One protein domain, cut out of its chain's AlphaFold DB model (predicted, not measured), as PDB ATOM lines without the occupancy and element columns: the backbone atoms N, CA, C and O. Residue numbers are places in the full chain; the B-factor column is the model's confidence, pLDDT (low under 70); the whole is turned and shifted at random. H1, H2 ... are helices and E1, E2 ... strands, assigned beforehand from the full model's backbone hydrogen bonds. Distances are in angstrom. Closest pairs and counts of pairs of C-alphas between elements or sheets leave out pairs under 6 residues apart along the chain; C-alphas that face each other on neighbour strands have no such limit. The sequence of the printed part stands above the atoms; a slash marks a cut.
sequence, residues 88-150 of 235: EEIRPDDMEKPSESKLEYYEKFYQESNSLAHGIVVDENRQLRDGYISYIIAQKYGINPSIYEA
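This is residues 88 to 150 of the 235 residues of an uncharacterized protein of Lachnospiraceae bacterium (UniProt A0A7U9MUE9). A small sheet of three short strands makes one end and H1 the other, with H2 between, packed on H1 and grazing the sheet. The printed 63 residues run H1 E1 E2 H2 E3; the sheet, E2 E1 E3, is mixed, as is the class, helices and strands. The whole is compact, radius of gyration of the C-alphas 11.3 A, spanning 33 by 22 by 17 A.

Start at E1, residues 120 to 122, parallel to E3, residues 147 to 149; N 148 and O 120 are 2.8 A apart. E1 and E2, residues 128 to 130, form an antiparallel hairpin; N 121 and O 130 are 2.9 A apart. H2, residues 132 to 141, only grazes the sheet with residues 132 to 138. H1, residues 100 to 113, touches H2 with residues 103 to 107 alone, at a steep tilt of 56 degrees; the closest C-alphas, of Leu 103 and Ile 133, are 6.3 A apart. In both helices every O i to N i+4 pair is within hydrogen-bond range.

Find C-alpha 100 at (-30.526, 25.371, -11.757); H1 runs 19.8 A from there. H2 spans 14.4 A. E3 ends at C-alpha 149, (-39.519, 14.331, 11.014).

The printed part has no cut and no long link; no printed residue is under 70.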
ATOM      1  N   GLU A  88     -36.440   6.182  -0.388       95.94
ATOM      2  CA  GLU A  88     -37.492   5.680  -1.281       95.94
ATOM      3  C   GLU A  88     -38.899   5.949  -0.736       95.94
ATOM      4  O   GLU A  88     -39.858   6.013  -1.501       95.94
ATOM      5  N   GLU A  89     -39.024   6.113   0.583       97.50
ATOM      6  CA  GLU A  89     -40.286   6.443   1.250       97.50
ATOM      7  C   GLU A  89     -40.629   7.937   1.162       97.50
ATOM      8  O   GLU A  89     -41.770   8.321   1.427       97.50
ATOM      9  N   ILE A  90     -39.660   8.793   0.819       98.19
ATOM     10  CA  ILE A  90     -39.863  10.242   0.754       98.19
ATOM     11  C   ILE A  90     -40.741  10.580  -0.446       98.19
ATOM     12  O   ILE A  90     -40.449  10.208  -1.581       98.19
ATOM     13  N   ARG A  91     -41.777  11.378  -0.197       98.06
ATOM     14  CA  ARG A  91     -42.683  11.899  -1.217       98.06
ATOM     15  C   ARG A  91     -42.337  13.360  -1.507       98.06
ATOM     16  O   ARG A  91     -42.630  14.221  -0.683       98.06
ATOM     17  N   PRO A  92     -41.678  13.681  -2.635       96.50
ATOM     18  CA  PRO A  92     -41.320  15.055  -2.985       96.50
ATOM     19  C   PRO A  92     -42.412  15.778  -3.791       96.50
ATOM     20  O   PRO A  92     -42.159  16.881  -4.263       96.50
ATOM     21  N   ASP A  93     -43.587  15.167  -3.966       92.56
ATOM     22  CA  ASP A  93     -44.592  15.542  -4.975       92.56
ATOM     23  C   ASP A  93     -45.032  17.019  -4.916       92.56
ATOM     24  O   ASP A  93     -45.230  17.645  -5.955       92.56
ATOM     25  N   ASP A  94     -45.112  17.596  -3.714       91.19
ATOM     26  CA  ASP A  94     -45.553  18.979  -3.496       91.19
ATOM     27  C   ASP A  94     -44.428  20.027  -3.637       91.19
ATOM     28  O   ASP A  94     -44.653  21.220  -3.419       91.19
ATOM     29  N   MET A  95     -43.196  19.616  -3.962       93.00
ATOM     30  CA  MET A  95     -42.059  20.531  -4.062       93.00
ATOM     31  C   MET A  95     -41.925  21.165  -5.444       93.00
ATOM     32  O   MET A  95     -41.871  20.493  -6.473       93.00
ATOM     33  N   GLU A  96     -41.734  22.484  -5.461       93.00
ATOM     34  CA  GLU A  96     -41.305  23.185  -6.666       93.00
ATOM     35  C   GLU A  96     -39.845  22.836  -6.990       93.00
ATOM     36  O   GLU A  96     -38.959  22.873  -6.124       93.00
ATOM     37  N   LYS A  97     -39.579  22.512  -8.261       93.31
ATOM     38  CA  LYS A  97     -38.227  22.209  -8.734       93.31
ATOM     39  C   LYS A  97     -37.288  23.387  -8.426       93.31
ATOM     40  O   LYS A  97     -37.589  24.517  -8.812       93.31
ATOM     41  N   PRO A  98     -36.136  23.158  -7.768       94.62
ATOM     42  CA  PRO A  98     -35.191  24.231  -7.496       94.62
ATOM     43  C   PRO A  98     -34.644  24.809  -8.803       94.62
ATOM     44  O   PRO A  98     -34.472  24.090  -9.790       94.62
ATOM     45  N   SER A  99     -34.314  26.104  -8.795       96.31
ATOM     46  CA  SER A  99     -33.608  26.711  -9.922       96.31
ATOM     47  C   SER A  99     -32.245  26.048 -10.121       96.31
ATOM     48  O   SER A  99     -31.582  25.666  -9.153       96.31
ATOM     49  N   GLU A 100     -31.805  25.976 -11.373       96.25
ATOM     50  CA  GLU A 100     -30.526  25.371 -11.757       96.25
ATOM     51  C   GLU A 100     -29.354  25.999 -10.996       96.25
ATOM     52  O   GLU A 100     -28.621  25.300 -10.305       96.25
ATOM     53  N   SER A 101     -29.293  27.332 -10.948       96.19
ATOM     54  CA  SER A 101     -28.275  28.069 -10.187       96.19
ATOM     55  C   SER A 101     -28.249  27.748  -8.689       96.19
ATOM     56  O   SER A 101     -27.193  27.779  -8.058       96.19
ATOM     57  N   LYS A 102     -29.408  27.452  -8.085       96.19
ATOM     58  CA  LYS A 102     -29.493  27.092  -6.667       96.19
ATOM     59  C   LYS A 102     -29.002  25.663  -6.466       96.19
ATOM     60  O   LYS A 102     -28.260  25.420  -5.520       96.19
ATOM     61  N   LEU A 103     -29.390  24.742  -7.347       97.69
ATOM     62  CA  LEU A 103     -28.931  23.355  -7.324       97.69
ATOM     63  C   LEU A 103     -27.410  23.268  -7.514       97.69
ATOM     64  O   LEU A 103     -26.741  22.668  -6.677       97.69
ATOM     65  N   GLU A 104     -26.863  23.943  -8.528       97.94
ATOM     66  CA  GLU A 104     -25.420  24.022  -8.794       97.94
ATOM     67  C   GLU A 104     -24.640  24.543  -7.585       97.94
ATOM     68  O   GLU A 104     -23.576  24.026  -7.253       97.94
ATOM     69  N   TYR A 105     -25.176  25.547  -6.886       97.94
ATOM     70  CA  TYR A 105     -24.526  26.120  -5.710       97.94
ATOM     71  C   TYR A 105     -24.342  25.102  -4.573       97.94
ATOM     72  O   TYR A 105     -23.262  25.011  -3.983       97.94
ATOM     73  N   TYR A 106     -25.389  24.333  -4.265       98.25
ATOM     74  CA  TYR A 106     -25.341  23.286  -3.240       98.25
ATOM     75  C   TYR A 106     -24.542  22.066  -3.700       98.25
ATOM     76  O   TYR A 106     -23.818  21.474  -2.903       98.25
ATOM     77  N   GLU A 107     -24.648  21.695  -4.974       98.38
ATOM     78  CA  GLU A 107     -23.908  20.569  -5.535       98.38
ATOM     79  C   GLU A 107     -22.402  20.841  -5.557       98.38
ATOM     80  O   GLU A 107     -21.627  19.981  -5.145       98.38
ATOM     81  N   LYS A 108     -21.980  22.054  -5.928       98.06
ATOM     82  CA  LYS A 108     -20.578  22.469  -5.838       98.06
ATOM     83  C   LYS A 108     -20.054  22.358  -4.406       98.06
ATOM     84  O   LYS A 108     -18.973  21.820  -4.191       98.06
ATOM     85  N   PHE A 109     -20.832  22.813  -3.421       98.00
ATOM     86  CA  PHE A 109     -20.466  22.642  -2.013       98.00
ATOM     87  C   PHE A 109     -20.306  21.162  -1.634       98.00
ATOM     88  O   PHE A 109     -19.346  20.810  -0.949       98.00
ATOM     89  N   TYR A 110     -21.211  20.291  -2.085       98.12
ATOM     90  CA  TYR A 110     -21.093  18.853  -1.847       98.12
ATOM     91  C   TYR A 110     -19.824  18.274  -2.481       98.12
ATOM     92  O   TYR A 110     -19.091  17.558  -1.812       98.12
ATOM     93  N   GLN A 111     -19.515  18.623  -3.730       97.88
ATOM     94  CA  GLN A 111     -18.309  18.147  -4.414       97.88
ATOM     95  C   GLN A 111     -17.016  18.593  -3.712       97.88
ATOM     96  O   GLN A 111     -16.046  17.842  -3.678       97.88
ATOM     97  N   GLU A 112     -17.003  19.796  -3.130       97.06
ATOM     98  CA  GLU A 112     -15.850  20.339  -2.399       97.06
ATOM     99  C   GLU A 112     -15.692  19.741  -0.990       97.06
ATOM    100  O   GLU A 112     -14.572  19.547  -0.523       97.06
ATOM    101  N   SER A 113     -16.800  19.471  -0.293       95.94
ATOM    102  CA  SER A 113     -16.803  19.084   1.130       95.94
ATOM    103  C   SER A 113     -17.124  17.610   1.394       95.94
ATOM    104  O   SER A 113     -17.011  17.145   2.530       95.94
ATOM    105  N   ASN A 114     -17.582  16.889   0.371       95.69
ATOM    106  CA  ASN A 114     -18.171  15.554   0.454       95.69
ATOM    107  C   ASN A 114     -19.307  15.447   1.493       95.69
ATOM    108  O   ASN A 114     -19.511  14.402   2.107       95.69
ATOM    109  N   SER A 115     -20.020  16.551   1.744       95.81
ATOM    110  CA  SER A 115     -21.073  16.652   2.757       95.81
ATOM    111  C   SER A 115     -22.262  17.454   2.238       95.81
ATOM    112  O   SER A 115     -22.109  18.450   1.532       95.81
ATOM    113  N   LEU A 116     -23.479  17.039   2.593       97.56
ATOM    114  CA  LEU A 116     -24.677  17.834   2.318       97.56
ATOM    115  C   LEU A 116     -24.703  19.062   3.235       97.56
ATOM    116  O   LEU A 116     -24.362  18.978   4.412       97.56
ATOM    117  N   ALA A 117     -25.151  20.206   2.714       96.94
ATOM    118  CA  ALA A 117     -25.176  21.456   3.479       96.94
ATOM    119  C   ALA A 117     -26.169  21.440   4.656       96.94
ATOM    120  O   ALA A 117     -25.962  22.129   5.655       96.94
ATOM    121  N   HIS A 118     -27.256  20.681   4.520       96.62
ATOM    122  CA  HIS A 118     -28.247  20.427   5.562       96.62
ATOM    123  C   HIS A 118     -28.975  19.111   5.291       96.62
ATOM    124  O   HIS A 118     -28.999  18.629   4.155       96.62
ATOM    125  N   GLY A 119     -29.616  18.564   6.324       96.50
ATOM    126  CA  GLY A 119     -30.450  17.371   6.199       96.50
ATOM    127  C   GLY A 119     -31.755  17.597   5.432       96.50
ATOM    128  O   GLY A 119     -32.021  18.680   4.891       96.50
ATOM    129  N   ILE A 120     -32.556  16.537   5.410       98.31
ATOM    130  CA  ILE A 120     -33.872  16.458   4.777       98.31
ATOM    131  C   ILE A 120     -34.935  16.433   5.870       98.31
ATOM    132  O   ILE A 120     -34.746  15.775   6.891       98.31
ATOM    133  N   VAL A 121     -36.045  17.141   5.678       98.31
ATOM    134  CA  VAL A 121     -37.153  17.158   6.639       98.31
ATOM    135  C   VAL A 121     -38.415  16.667   5.956       98.31
ATOM    136  O   VAL A 121     -38.816  17.230   4.940       98.31
ATOM    137  N   VAL A 122     -39.053  15.656   6.534       98.44
ATOM    138  CA  VAL A 122     -40.346  15.116   6.101       98.44
ATOM    139  C   VAL A 122     -41.400  15.302   7.187       98.44
ATOM    140  O   VAL A 122     -41.072  15.530   8.353       98.44
ATOM    141  N   ASP A 123     -42.668  15.218   6.814       97.50
ATOM    142  CA  ASP A 123     -43.783  15.147   7.752       97.50
ATOM    143  C   ASP A 123     -44.106  13.695   8.163       97.50
ATOM    144  O   ASP A 123     -43.432  12.735   7.769       97.50
ATOM    145  N   GLU A 124     -45.150  13.528   8.974       95.81
ATOM    146  CA  GLU A 124     -45.663  12.227   9.417       95.81
ATOM    147  C   GLU A 124     -46.137  11.311   8.274       95.81
ATOM    148  O   GLU A 124     -46.165  10.094   8.444       95.81
ATOM    149  N   ASN A 125     -46.468  11.869   7.107       97.00
ATOM    150  CA  ASN A 125     -46.900  11.149   5.907       97.00
ATOM    151  C   ASN A 125     -45.751  10.929   4.912       97.00
ATOM    152  O   ASN A 125     -45.994  10.535   3.767       97.00
ATOM    153  N   ARG A 126     -44.508  11.201   5.337       97.81
ATOM    154  CA  ARG A 126     -43.283  11.175   4.520       97.81
ATOM    155  C   ARG A 126     -43.277  12.196   3.383       97.81
ATOM    156  O   ARG A 126     -42.418  12.127   2.503       97.81
ATOM    157  N   GLN A 127     -44.181  13.172   3.423       98.06
ATOM    158  CA  GLN A 127     -44.166  14.303   2.512       98.06
ATOM    159  C   GLN A 127     -42.971  15.186   2.851       98.06
ATOM    160  O   GLN A 127     -42.760  15.586   3.998       98.06
ATOM    161  N   LEU A 128     -42.163  15.483   1.843       98.06
ATOM    162  CA  LEU A 128     -41.017  16.366   1.973       98.06
ATOM    163  C   LEU A 128     -41.492  17.765   2.396       98.06
ATOM    164  O   LEU A 128     -42.417  18.313   1.803       98.06
ATOM    165  N   ARG A 129     -40.844  18.355   3.405       97.00
ATOM    166  CA  ARG A 129     -41.135  19.706   3.922       97.00
ATOM    167  C   ARG A 129     -40.013  20.710   3.674       97.00
ATOM    168  O   ARG A 129     -40.287  21.867   3.379       97.00
ATOM    169  N   ASP A 130     -38.757  20.288   3.796       96.56
ATOM    170  CA  ASP A 130     -37.566  21.064   3.412       96.56
ATOM    171  C   ASP A 130     -36.420  20.087   3.103       96.56
ATOM    172  O   ASP A 130     -36.499  18.885   3.360       96.56
ATOM    173  N   GLY A 131     -35.330  20.590   2.538       96.56
ATOM    174  CA  GLY A 131     -34.179  19.785   2.158       96.56
ATOM    175  C   GLY A 131     -34.282  19.187   0.759       96.56
ATOM    176  O   GLY A 131     -33.522  18.278   0.454       96.56
ATOM    177  N   TYR A 132     -35.155  19.701  -0.117       97.62
ATOM    178  CA  TYR A 132     -35.354  19.124  -1.454       97.62
ATOM    179  C   TYR A 132     -34.080  19.066  -2.306       97.62
ATOM    180  O   TYR A 132     -33.811  18.069  -2.967       97.62
ATOM    181  N   ILE A 133     -33.233  20.093  -2.232       97.50
ATOM    182  CA  ILE A 133     -31.938  20.066  -2.923       97.50
ATOM    183  C   ILE A 133     -31.017  18.986  -2.338       97.50
ATOM    184  O   ILE A 133     -30.373  18.264  -3.095       97.50
ATOM    185  N   SER A 134     -30.993  18.826  -1.010       97.81
ATOM    186  CA  SER A 134     -30.244  17.744  -0.361       97.81
ATOM    187  C   SER A 134     -30.760  16.369  -0.783       97.81
ATOM    188  O   SER A 134     -29.950  15.482  -1.017       97.81
ATOM    189  N   TYR A 135     -32.077  16.206  -0.941       98.19
ATOM    190  CA  TYR A 135     -32.697  14.991  -1.474       98.19
ATOM    191  C   TYR A 135     -32.221  14.687  -2.902       98.19
ATOM    192  O   TYR A 135     -31.736  13.588  -3.156       98.19
ATOM    193  N   ILE A 136     -32.262  15.669  -3.811       98.00
ATOM    194  CA  ILE A 136     -31.808  15.500  -5.204       98.00
ATOM    195  C   ILE A 136     -30.329  15.094  -5.258       98.00
ATOM    196  O   ILE A 136     -29.967  14.160  -5.975       98.00
ATOM    197  N   ILE A 137     -29.466  15.777  -4.498       98.31
ATOM    198  CA  ILE A 137     -28.031  15.467  -4.446       98.31
ATOM    199  C   ILE A 137     -27.815  14.075  -3.835       98.31
ATOM    200  O   ILE A 137     -27.059  13.281  -4.388       98.31
ATOM    201  N   ALA A 138     -28.509  13.740  -2.745       98.00
ATOM    202  CA  ALA A 138     -28.406  12.426  -2.117       98.00
ATOM    203  C   ALA A 138     -28.778  11.294  -3.078       98.00
ATOM    204  O   ALA A 138     -28.033  10.321  -3.172       98.00
ATOM    205  N   GLN A 139     -29.854  11.449  -3.855       97.50
ATOM    206  CA  GLN A 139     -30.222  10.481  -4.889       97.50
ATOM    207  C   GLN A 139     -29.164  10.374  -5.988       97.50
ATOM    208  O   GLN A 139     -28.759   9.270  -6.340       97.50
ATOM    209  N   LYS A 140     -28.689  11.512  -6.511       97.75
ATOM    210  CA  LYS A 140     -27.702  11.554  -7.600       97.75
ATOM    211  C   LYS A 140     -26.403  10.827  -7.246       97.75
ATOM    212  O   LYS A 140     -25.810  10.194  -8.116       97.75
ATOM    213  N   TYR A 141     -25.965  10.930  -5.993       97.81
ATOM    214  CA  TYR A 141     -24.682  10.397  -5.533       97.81
ATOM    215  C   TYR A 141     -24.799   9.155  -4.634       97.81
ATOM    216  O   TYR A 141     -23.778   8.680  -4.143       97.81
ATOM    217  N   GLY A 142     -26.003   8.617  -4.409       95.88
ATOM    218  CA  GLY A 142     -26.214   7.433  -3.564       95.88
ATOM    219  C   GLY A 142     -25.833   7.643  -2.092       95.88
ATOM    220  O   GLY A 142     -25.289   6.745  -1.453       95.88
ATOM    221  N   ILE A 143     -26.068   8.844  -1.561       94.81
ATOM    222  CA  ILE A 143     -25.729   9.220  -0.181       94.81
ATOM    223  C   ILE A 143     -26.852   8.763   0.750       94.81
ATOM    224  O   ILE A 143     -28.022   8.859   0.387       94.81
ATOM    225  N   ASN A 144     -26.509   8.354   1.974       94.56
ATOM    226  CA  ASN A 144     -27.475   8.182   3.058       94.56
ATOM    227  C   ASN A 144     -27.544   9.462   3.925       94.56
ATOM    228  O   ASN A 144     -26.642   9.681   4.740       94.56
ATOM    229  N   PRO A 145     -28.535  10.353   3.730       96.31
ATOM    230  CA  PRO A 145     -28.606  11.627   4.437       96.31
ATOM    231  C   PRO A 145     -29.266  11.501   5.815       96.31
ATOM    232  O   PRO A 145     -30.034  10.580   6.080       96.31
ATOM    233  N   SER A 146     -29.057  12.504   6.672       97.06
ATOM    234  CA  SER A 146     -29.906  12.700   7.852       97.06
ATOM    235  C   SER A 146     -31.310  13.140   7.425       97.06
ATOM    236  O   SER A 146     -31.468  14.207   6.819       97.06
ATOM    237  N   ILE A 147     -32.319  12.344   7.778       98.19
ATOM    238  CA  ILE A 147     -33.738  12.577   7.499       98.19
ATOM    239  C   ILE A 147     -34.478  12.762   8.825       98.19
ATOM    240  O   ILE A 147     -34.516  11.869   9.672       98.19
ATOM    241  N   TYR A 148     -35.068  13.938   9.000       97.75
ATOM    242  CA  TYR A 148     -35.774  14.363  10.201       97.75
ATOM    243  C   TYR A 148     -37.285  14.380   9.973       97.75
ATOM    244  O   TYR A 148     -37.745  14.688   8.878       97.75
ATOM    245  N   GLU A 149     -38.061  14.149  11.030       97.31
ATOM    246  CA  GLU A 149     -39.519  14.331  11.014       97.31
ATOM    247  C   GLU A 149     -39.911  15.664  11.671       97.31
ATOM    248  O   GLU A 149     -39.464  15.965  12.782       97.31
ATOM    249  N   ALA A 150     -40.765  16.443  11.012       97.25
ATOM    250  CA  ALA A 150     -41.399  17.646  11.544       97.25
ATOM    251  C   ALA A 150     -42.881  17.637  11.182       97.25
ATOM    252  O   ALA A 150     -43.213  17.737   9.999       97.25
TER     253      ALA A 150